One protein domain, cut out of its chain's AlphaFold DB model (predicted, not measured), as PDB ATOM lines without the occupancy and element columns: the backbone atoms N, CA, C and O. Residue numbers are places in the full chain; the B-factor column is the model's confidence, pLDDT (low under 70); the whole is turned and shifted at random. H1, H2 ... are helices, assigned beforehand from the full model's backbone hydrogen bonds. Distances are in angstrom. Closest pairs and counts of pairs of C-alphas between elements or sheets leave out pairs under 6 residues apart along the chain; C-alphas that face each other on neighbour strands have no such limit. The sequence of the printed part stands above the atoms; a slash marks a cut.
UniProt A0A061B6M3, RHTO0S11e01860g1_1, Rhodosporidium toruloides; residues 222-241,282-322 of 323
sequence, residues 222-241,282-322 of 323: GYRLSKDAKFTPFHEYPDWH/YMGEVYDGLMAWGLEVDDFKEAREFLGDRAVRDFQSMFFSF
ATOM      1  N   GLY A 222      31.669 -29.497 -26.748       93.62
ATOM      2  CA  GLY A 222      31.368 -30.225 -27.978       93.62
ATOM      3  C   GLY A 222      30.188 -31.185 -27.831       93.62
ATOM      4  O   GLY A 222      30.226 -32.272 -28.406       93.62
ATOM      5  N   TYR A 223      29.184 -30.796 -27.041       91.38
ATOM      6  CA  TYR A 223      27.961 -31.550 -26.740       91.38
ATOM      7  C   TYR A 223      28.212 -32.927 -26.118       91.38
ATOM      8  O   TYR A 223      27.415 -33.852 -26.264       91.38
ATOM      9  N   ARG A 224      29.345 -33.081 -25.428       90.88
ATOM     10  CA  ARG A 224      29.653 -34.280 -24.654       90.88
ATOM     11  C   ARG A 224      29.172 -34.087 -23.231       90.88
ATOM     12  O   ARG A 224      29.595 -33.137 -22.572       90.88
ATOM     13  N   LEU A 225      28.364 -35.021 -22.751       89.56
ATOM     14  CA  LEU A 225      27.960 -35.054 -21.356       89.56
ATOM     15  C   LEU A 225      29.173 -35.316 -20.457       89.56
ATOM     16  O   LEU A 225      30.029 -36.159 -20.752       89.56
ATOM     17  N   SER A 226      29.264 -34.576 -19.354       85.31
ATOM     18  CA  SER A 226      30.266 -34.866 -18.332       85.31
ATOM     19  C   SER A 226      29.847 -36.077 -17.505       85.31
ATOM     20  O   SER A 226      28.679 -36.462 -17.446       85.31
ATOM     21  N   LYS A 227      30.812 -36.681 -16.804       86.69
ATOM     22  CA  LYS A 227      30.501 -37.758 -15.853       86.69
ATOM     23  C   LYS A 227      29.597 -37.292 -14.716       86.69
ATOM     24  O   LYS A 227      28.940 -38.146 -14.123       86.69
ATOM     25  N   ASP A 228      29.605 -35.995 -14.428       85.12
ATOM     26  CA  ASP A 228      28.882 -35.386 -13.318       85.12
ATOM     27  C   ASP A 228      27.509 -34.859 -13.756       85.12
ATOM     28  O   ASP A 228      26.576 -34.888 -12.962       85.12
ATOM     29  N   ALA A 229      27.351 -34.503 -15.039       80.25
ATOM     30  CA  ALA A 229      26.090 -34.064 -15.641       80.25
ATOM     31  C   ALA A 229      24.972 -35.098 -15.451       80.25
ATOM     32  O   ALA A 229      23.860 -34.752 -15.104       80.25
ATOM     33  N   LYS A 230      25.264 -36.401 -15.520       80.19
ATOM     34  CA  LYS A 230      24.251 -37.445 -15.252       80.19
ATOM     35  C   LYS A 230      23.612 -37.393 -13.849       80.19
ATOM     36  O   LYS A 230      22.703 -38.170 -13.562       80.19
ATOM     37  N   PHE A 231      24.184 -36.611 -12.933       86.06
ATOM     38  CA  PHE A 231      23.691 -36.425 -11.570       86.06
ATOM     39  C   PHE A 231      23.040 -35.055 -11.353       86.06
ATOM     40  O   PHE A 231      22.521 -34.815 -10.261       86.06
ATOM     41  N   THR A 232      23.071 -34.164 -12.347       88.75
ATOM     42  CA  THR A 232      22.328 -32.903 -12.314       88.75
ATOM     43  C   THR A 232      20.881 -33.141 -12.767       88.75
ATOM     44  O   THR A 232      20.596 -34.145 -13.427       88.75
ATOM     45  N   PRO A 233      19.920 -32.288 -12.367       89.25
ATOM     46  CA  PRO A 233      18.508 -32.493 -12.686       89.25
ATOM     47  C   PRO A 233      18.169 -32.544 -14.183       89.25
ATOM     48  O   PRO A 233      17.192 -33.202 -14.538       89.25
ATOM     49  N   PHE A 234      18.936 -31.868 -15.045       94.25
ATOM     50  CA  PHE A 234      18.669 -31.769 -16.484       94.25
ATOM     51  C   PHE A 234      19.864 -32.156 -17.363       94.25
ATOM     52  O   PHE A 234      19.871 -31.875 -18.564       94.25
ATOM     53  N   HIS A 235      20.852 -32.845 -16.792       93.88
ATOM     54  CA  HIS A 235      22.090 -33.233 -17.473       93.88
ATOM     55  C   HIS A 235      22.927 -32.049 -17.972       93.88
ATOM     56  O   HIS A 235      23.736 -32.189 -18.890       93.88
ATOM     57  N   GLU A 236      22.755 -30.886 -17.350       91.94
ATOM     58  CA  GLU A 236      23.609 -29.716 -17.507       91.94
ATOM     59  C   GLU A 236      24.982 -29.932 -16.853       91.94
ATOM     60  O   GLU A 236      25.143 -30.746 -15.934       91.94
ATOM     61  N   TYR A 237      25.991 -29.183 -17.301       91.31
ATOM     62  CA  TYR A 237      27.257 -29.103 -16.571       91.31
ATOM     63  C   TYR A 237      27.051 -28.514 -15.160       91.31
ATOM     64  O   TYR A 237      26.124 -27.740 -14.948       91.31
ATOM     65  N   PRO A 238      27.893 -28.871 -14.171       89.56
ATOM     66  CA  PRO A 238      27.780 -28.323 -12.818       89.56
ATOM     67  C   PRO A 238      28.125 -26.822 -12.769       89.56
ATOM     68  O   PRO A 238      28.516 -26.218 -13.767       89.56
ATOM     69  N   ASP A 239      28.007 -26.243 -11.572       90.62
ATOM     70  CA  ASP A 239      28.407 -24.866 -11.239       90.62
ATOM     71  C   ASP A 239      27.563 -23.758 -11.901       90.62
ATOM     72  O   ASP A 239      27.969 -22.598 -11.967       90.62
ATOM     73  N   TRP A 240      26.351 -24.087 -12.356       92.88
ATOM     74  CA  TRP A 240      25.328 -23.087 -12.658       92.88
ATOM     75  C   TRP A 240      24.625 -22.667 -11.370       92.88
ATOM     76  O   TRP A 240      23.868 -23.435 -10.775       92.88
ATOM     77  N   HIS A 241      24.858 -21.426 -10.948       92.19
ATOM     78  CA  HIS A 241      24.200 -20.847  -9.782       92.19
ATOM     79  C   HIS A 241      23.394 -19.623 -10.196       92.19
ATOM     80  O   HIS A 241      23.959 -18.615 -10.637       92.19
ATOM     81  N   TYR A 282      20.921 -20.398 -19.052       95.88
ATOM     82  CA  TYR A 282      20.705 -21.634 -18.302       95.88
ATOM     83  C   TYR A 282      19.653 -22.521 -18.971       95.88
ATOM     84  O   TYR A 282      19.863 -23.720 -19.129       95.88
ATOM     85  N   MET A 283      18.547 -21.948 -19.446       96.69
ATOM     86  CA  MET A 283      17.529 -22.702 -20.182       96.69
ATOM     87  C   MET A 283      18.049 -23.238 -21.521       96.69
ATOM     88  O   MET A 283      17.619 -24.308 -21.956       96.69
ATOM     89  N   GLY A 284      18.985 -22.531 -22.161       96.25
ATOM     90  CA  GLY A 284      19.728 -23.037 -23.316       96.25
ATOM     91  C   GLY A 284      20.583 -24.255 -22.963       96.25
ATOM     92  O   GLY A 284      20.521 -25.268 -23.658       96.25
ATOM     93  N   GLU A 285      21.308 -24.195 -21.848       96.44
ATOM     94  CA  GLU A 285      22.104 -25.322 -21.350       96.44
ATOM     95  C   GLU A 285      21.226 -26.527 -20.978       96.44
ATOM     96  O   GLU A 285      21.530 -27.652 -21.368       96.44
ATOM     97  N   VAL A 286      20.101 -26.301 -20.293       96.75
ATOM     98  CA  VAL A 286      19.111 -27.340 -19.962       96.75
ATOM     99  C   VAL A 286      18.552 -27.990 -21.227       96.75
ATOM    100  O   VAL A 286      18.405 -29.212 -21.292       96.75
ATOM    101  N   TYR A 287      18.249 -27.193 -22.254       97.31
ATOM    102  CA  TYR A 287      17.808 -27.713 -23.545       97.31
ATOM    103  C   TYR A 287      18.872 -28.627 -24.165       97.31
ATOM    104  O   TYR A 287      18.565 -29.768 -24.521       97.31
ATOM    105  N   ASP A 288      20.115 -28.157 -24.261       96.25
ATOM    106  CA  ASP A 288      21.215 -28.913 -24.861       96.25
ATOM    107  C   ASP A 288      21.549 -30.186 -24.059       96.25
ATOM    108  O   ASP A 288      21.774 -31.245 -24.654       96.25
ATOM    109  N   GLY A 289      21.514 -30.107 -22.724       95.81
ATOM    110  CA  GLY A 289      21.689 -31.220 -21.786       95.81
ATOM    111  C   GLY A 289      20.685 -32.343 -22.030       95.81
ATOM    112  O   GLY A 289      21.062 -33.482 -22.325       95.81
ATOM    113  N   LEU A 290      19.393 -32.002 -22.014       96.88
ATOM    114  CA  LEU A 290      18.299 -32.952 -22.222       96.88
ATOM    115  C   LEU A 290      18.323 -33.591 -23.619       96.88
ATOM    116  O   LEU A 290      18.026 -34.782 -23.756       96.88
ATOM    117  N   MET A 291      18.674 -32.836 -24.667       96.88
ATOM    118  CA  MET A 291      18.775 -33.388 -26.026       96.88
ATOM    119  C   MET A 291      19.979 -34.316 -26.187       96.88
ATOM    120  O   MET A 291      19.849 -35.381 -26.795       96.88
ATOM    121  N   ALA A 292      21.140 -33.943 -25.646       95.31
ATOM    122  CA  ALA A 292      22.336 -34.778 -25.697       95.31
ATOM    123  C   ALA A 292      22.145 -36.083 -24.919       95.31
ATOM    124  O   ALA A 292      22.510 -37.145 -25.423       95.31
ATOM    125  N   TRP A 293      21.505 -36.021 -23.747       95.31
ATOM    126  CA  TRP A 293      21.127 -37.212 -22.992       95.31
ATOM    127  C   TRP A 293      20.193 -38.108 -23.797       95.31
ATOM    128  O   TRP A 293      20.484 -39.290 -23.977       95.31
ATOM    129  N   GLY A 294      19.129 -37.539 -24.371       95.00
ATOM    130  CA  GLY A 294      18.185 -38.299 -25.187       95.00
ATOM    131  C   GLY A 294      18.831 -38.990 -26.389       95.00
ATOM    132  O   GLY A 294      18.433 -40.101 -26.734       95.00
ATOM    133  N   LEU A 295      19.860 -38.385 -26.993       94.75
ATOM    134  CA  LEU A 295      20.677 -39.024 -28.029       94.75
ATOM    135  C   LEU A 295      21.581 -40.135 -27.478       94.75
ATOM    136  O   LEU A 295      21.734 -41.164 -28.135       94.75
ATOM    137  N   GLU A 296      22.195 -39.940 -26.310       93.69
ATOM    138  CA  GLU A 296      23.105 -40.917 -25.697       93.69
ATOM    139  C   GLU A 296      22.378 -42.204 -25.280       93.69
ATOM    140  O   GLU A 296      22.909 -43.298 -25.484       93.69
ATOM    141  N   VAL A 297      21.160 -42.087 -24.736       93.81
ATOM    142  CA  VAL A 297      20.377 -43.235 -24.242       93.81
ATOM    143  C   VAL A 297      19.250 -43.688 -25.176       93.81
ATOM    144  O   VAL A 297      18.564 -44.659 -24.861       93.81
ATOM    145  N   ASP A 298      19.069 -43.015 -26.317       94.88
ATOM    146  CA  ASP A 298      17.972 -43.234 -27.278       94.88
ATOM    147  C   ASP A 298      16.565 -43.121 -26.640       94.88
ATOM    148  O   ASP A 298      15.620 -43.820 -27.011       94.88
ATOM    149  N   ASP A 299      16.407 -42.223 -25.660       95.44
ATOM    150  CA  ASP A 299      15.130 -41.925 -25.000       95.44
ATOM    151  C   ASP A 299      14.991 -40.434 -24.653       95.44
ATOM    152  O   ASP A 299      15.659 -39.896 -23.777       95.44
ATOM    153  N   PHE A 300      14.045 -39.761 -25.312       96.81
ATOM    154  CA  PHE A 300      13.751 -38.337 -25.113       96.81
ATOM    155  C   PHE A 300      12.595 -38.077 -24.138       96.81
ATOM    156  O   PHE A 300      11.989 -37.005 -24.173       96.81
ATOM    157  N   LYS A 301      12.191 -39.053 -23.320       97.31
ATOM    158  CA  LYS A 301      11.054 -38.892 -22.405       97.31
ATOM    159  C   LYS A 301      11.228 -37.701 -21.455       97.31
ATOM    160  O   LYS A 301      10.324 -36.874 -21.394       97.31
ATOM    161  N   GLU A 302      12.380 -37.574 -20.797       96.00
ATOM    162  CA  GLU A 302      12.674 -36.456 -19.879       96.00
ATOM    163  C   GLU A 302      12.590 -35.101 -20.598       96.00
ATOM    164  O   GLU A 302      11.898 -34.185 -20.152       96.00
ATOM    165  N   ALA A 303      13.195 -35.008 -21.786       97.06
ATOM    166  CA  ALA A 303      13.130 -33.815 -22.626       97.06
ATOM    167  C   ALA A 303      11.684 -33.445 -23.012       97.06
ATOM    168  O   ALA A 303      11.324 -32.271 -22.998       97.06
ATOM    169  N   ARG A 304      10.830 -34.429 -23.334       97.88
ATOM    170  CA  ARG A 304       9.407 -34.191 -23.648       97.88
ATOM    171  C   ARG A 304       8.616 -33.740 -22.427       97.88
ATOM    172  O   ARG A 304       7.757 -32.876 -22.570       97.88
ATOM    173  N   GLU A 305       8.885 -34.317 -21.260       97.31
ATOM    174  CA  GLU A 305       8.208 -33.954 -20.012       97.31
ATOM    175  C   GLU A 305       8.518 -32.511 -19.601       97.31
ATOM    176  O   GLU A 305       7.607 -31.796 -19.186       97.31
ATOM    177  N   PHE A 306       9.766 -32.064 -19.771       97.38
ATOM    178  CA  PHE A 306      10.186 -30.718 -19.379       97.38
ATOM    179  C   PHE A 306       9.953 -29.653 -20.468       97.38
ATOM    180  O   PHE A 306       9.348 -28.616 -20.202       97.38
ATOM    181  N   LEU A 307      10.390 -29.903 -21.708       96.69
ATOM    182  CA  LEU A 307      10.376 -28.921 -22.811       96.69
ATOM    183  C   LEU A 307       9.144 -29.050 -23.723       96.69
ATOM    184  O   LEU A 307       8.845 -28.153 -24.518       96.69
ATOM    185  N   GLY A 308       8.429 -30.174 -23.641       97.50
ATOM    186  CA  GLY A 308       7.277 -30.495 -24.479       97.50
ATOM    187  C   GLY A 308       7.617 -31.223 -25.786       97.50
ATOM    188  O   GLY A 308       8.681 -31.064 -26.387       97.50
ATOM    189  N   ASP A 309       6.643 -31.985 -26.297       97.25
ATOM    190  CA  ASP A 309       6.771 -32.807 -27.516       97.25
ATOM    191  C   ASP A 309       7.199 -32.031 -28.762       97.25
ATOM    192  O   ASP A 309       7.794 -32.584 -29.690       97.25
ATOM    193  N   ARG A 310       6.823 -30.752 -28.837       97.00
ATOM    194  CA  ARG A 310       7.168 -29.904 -29.977       97.00
ATOM    195  C   ARG A 310       8.673 -29.647 -30.029       97.00
ATOM    196  O   ARG A 310       9.255 -29.852 -31.085       97.00
ATOM    197  N   ALA A 311       9.284 -29.275 -28.905       96.12
ATOM    198  CA  ALA A 311      10.709 -28.960 -28.831       96.12
ATOM    199  C   ALA A 311      11.580 -30.153 -29.258       96.12
ATOM    200  O   ALA A 311      12.481 -30.002 -30.082       96.12
ATOM    201  N   VAL A 312      11.246 -31.356 -28.775       96.75
ATOM    202  CA  VAL A 312      11.947 -32.602 -29.132       96.75
ATOM    203  C   VAL A 312      11.775 -32.949 -30.609       96.75
ATOM    204  O   VAL A 312      12.731 -33.335 -31.277       96.75
ATOM    205  N   ARG A 313      10.564 -32.810 -31.154       96.38
ATOM    206  CA  ARG A 313      10.304 -33.094 -32.572       96.38
ATOM    207  C   ARG A 313      11.064 -32.142 -33.489       96.38
ATOM    208  O   ARG A 313      11.617 -32.593 -34.490       96.38
ATOM    209  N   ASP A 314      11.080 -30.855 -33.148       96.19
ATOM    210  CA  ASP A 314      11.798 -29.832 -33.905       96.19
ATOM    211  C   ASP A 314      13.305 -30.162 -33.906       96.19
ATOM    212  O   ASP A 314      13.902 -30.248 -34.982       96.19
ATOM    213  N   PHE A 315      13.879 -30.514 -32.746       95.25
ATOM    214  CA  PHE A 315      15.263 -30.997 -32.628       95.25
ATOM    215  C   PHE A 315      15.551 -32.219 -33.511       95.25
ATOM    216  O   PHE A 315      16.464 -32.198 -34.337       95.25
ATOM    217  N   GLN A 316      14.747 -33.279 -33.379       93.12
ATOM    218  CA  GLN A 316      14.925 -34.518 -34.138       93.12
ATOM    219  C   GLN A 316      14.828 -34.264 -35.647       93.12
ATOM    220  O   GLN A 316      15.634 -34.784 -36.416       93.12
ATOM    221  N   SER A 317      13.880 -33.429 -36.080       93.44
ATOM    222  CA  SER A 317      13.727 -33.077 -37.493       93.44
ATOM    223  C   SER A 317      14.964 -32.379 -38.058       93.44
ATOM    224  O   SER A 317      15.368 -32.679 -39.179       93.44
ATOM    225  N   MET A 318      15.603 -31.508 -37.268       91.62
ATOM    226  CA  MET A 318      16.858 -30.872 -37.644       91.62
ATOM    227  C   MET A 318      17.987 -31.897 -37.688       91.62
ATOM    228  O   MET A 318      18.623 -32.043 -38.727       91.62
ATOM    229  N   PHE A 319      18.201 -32.649 -36.610       86.94
ATOM    230  CA  PHE A 319      19.325 -33.576 -36.490       86.94
ATOM    231  C   PHE A 319      19.315 -34.656 -37.584       86.94
ATOM    232  O   PHE A 319      20.323 -34.869 -38.254       86.94
ATOM    233  N   PHE A 320      18.157 -35.268 -37.848       83.62
ATOM    234  CA  PHE A 320      18.017 -36.316 -38.866       83.62
ATOM    235  C   PHE A 320      17.921 -35.790 -40.304       83.62
ATOM    236  O   PHE A 320      17.928 -36.587 -41.234       83.62
ATOM    237  N   SER A 321      17.841 -34.472 -40.515       81.19
ATOM    238  CA  SER A 321      17.936 -33.891 -41.863       81.19
ATOM    239  C   SER A 321      19.380 -33.736 -42.359       81.19
ATOM    240  O   SER A 321      19.592 -33.531 -43.554       81.19
ATOM    241  N   PHE A 322      20.365 -33.846 -41.458       64.88
ATOM    242  CA  PHE A 322      21.795 -33.704 -41.754       64.88
ATOM    243  C   PHE A 322      22.573 -35.032 -41.781       64.88
ATOM    244  O   PHE A 322      23.772 -35.012 -42.067       64.88
TER     245      PHE A 322
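Overview. This is residues 222 to 241 and 282 to 322 of the 323 residues of the protein "RHTO0S11e01860g1_1" of Rhodosporidium toruloides (UniProt A0A061B6M3). Two helices side by side, H1 and the shorter H2, make a helical hairpin, and H3 turns off at a corner from H2, with its last residues, 317 to 319, sticking out. On the other side of H1 from H3, residues 222 to 241 wind as a loop with no named element. The printed part has 61 residues with three named helices, H1, H2 and H3 in that order, and no named strand; the class is all helix. The whole is compact, with a radius of gyration of the C-alphas of 11.2 A, yet elongated in outline, spanning 32 by 21 by 18 A.

Arrangement. Begin at residues 222 to 241, whose C-alphas lie 7 to 19 A from the mean of all C-alphas. After the cut, look at H1, residues 282 to 297, and then at H2, residues 301 to 307. H1 and H2 touch and form a hairpin: they run opposite ways at a shallow tilt of 16 degrees. Their closest C-alphas are those of Leu 290 and Ala 303, 5.3 A apart, and H1 touches H2 with residues 287 to 294 alone. Go on to H3, residues 309 to 319. H2 and H3 touch only at the corner by their link, about perpendicular at 74 degrees; their closest C-alphas, of Arg 304 and Val 312, are 6.2 A apart. H1 and H3 are close but not clearly touching, with the closest C-alphas, of Met 291 and Val 312, 7.5 A apart. They run the same way at a steep tilt of 69 degrees, only just short of about perpendicular. In the backbones of H1, H2 and H3, every O i to N i+4 pair is within hydrogen-bond range.

Along the chain. Find C-alpha 222 at (31.368, -30.225, -27.978), where the printed part begins. H1 starts at C-alpha 282, at (20.705, -21.634, -18.302), and runs 22.4 A through residues 282 to 297. H2, residues 301 to 307, is 10.0 A long. H3, residues 309 to 319, runs 15.5 A and ends at C-alpha 319, at (19.325, -33.576, -36.490).

Size, cuts and confidence. The C-alphas of His 241 and Ser 321 are the two farthest apart, at 35.2 A. Look for the cut after His 241: residues 242 to 281 are not printed, and C-alphas 241 and 282 are 9.2 A apart across it. The links from H1 to H2 and from H2 to H3 are tight, with 3 residues and 1 residue between. Residues 317 to 322, of which 317 to 319 belong to H3, stand free. The mean pLDDT of the printed part is 92.6, and residue 322 alone is under 70.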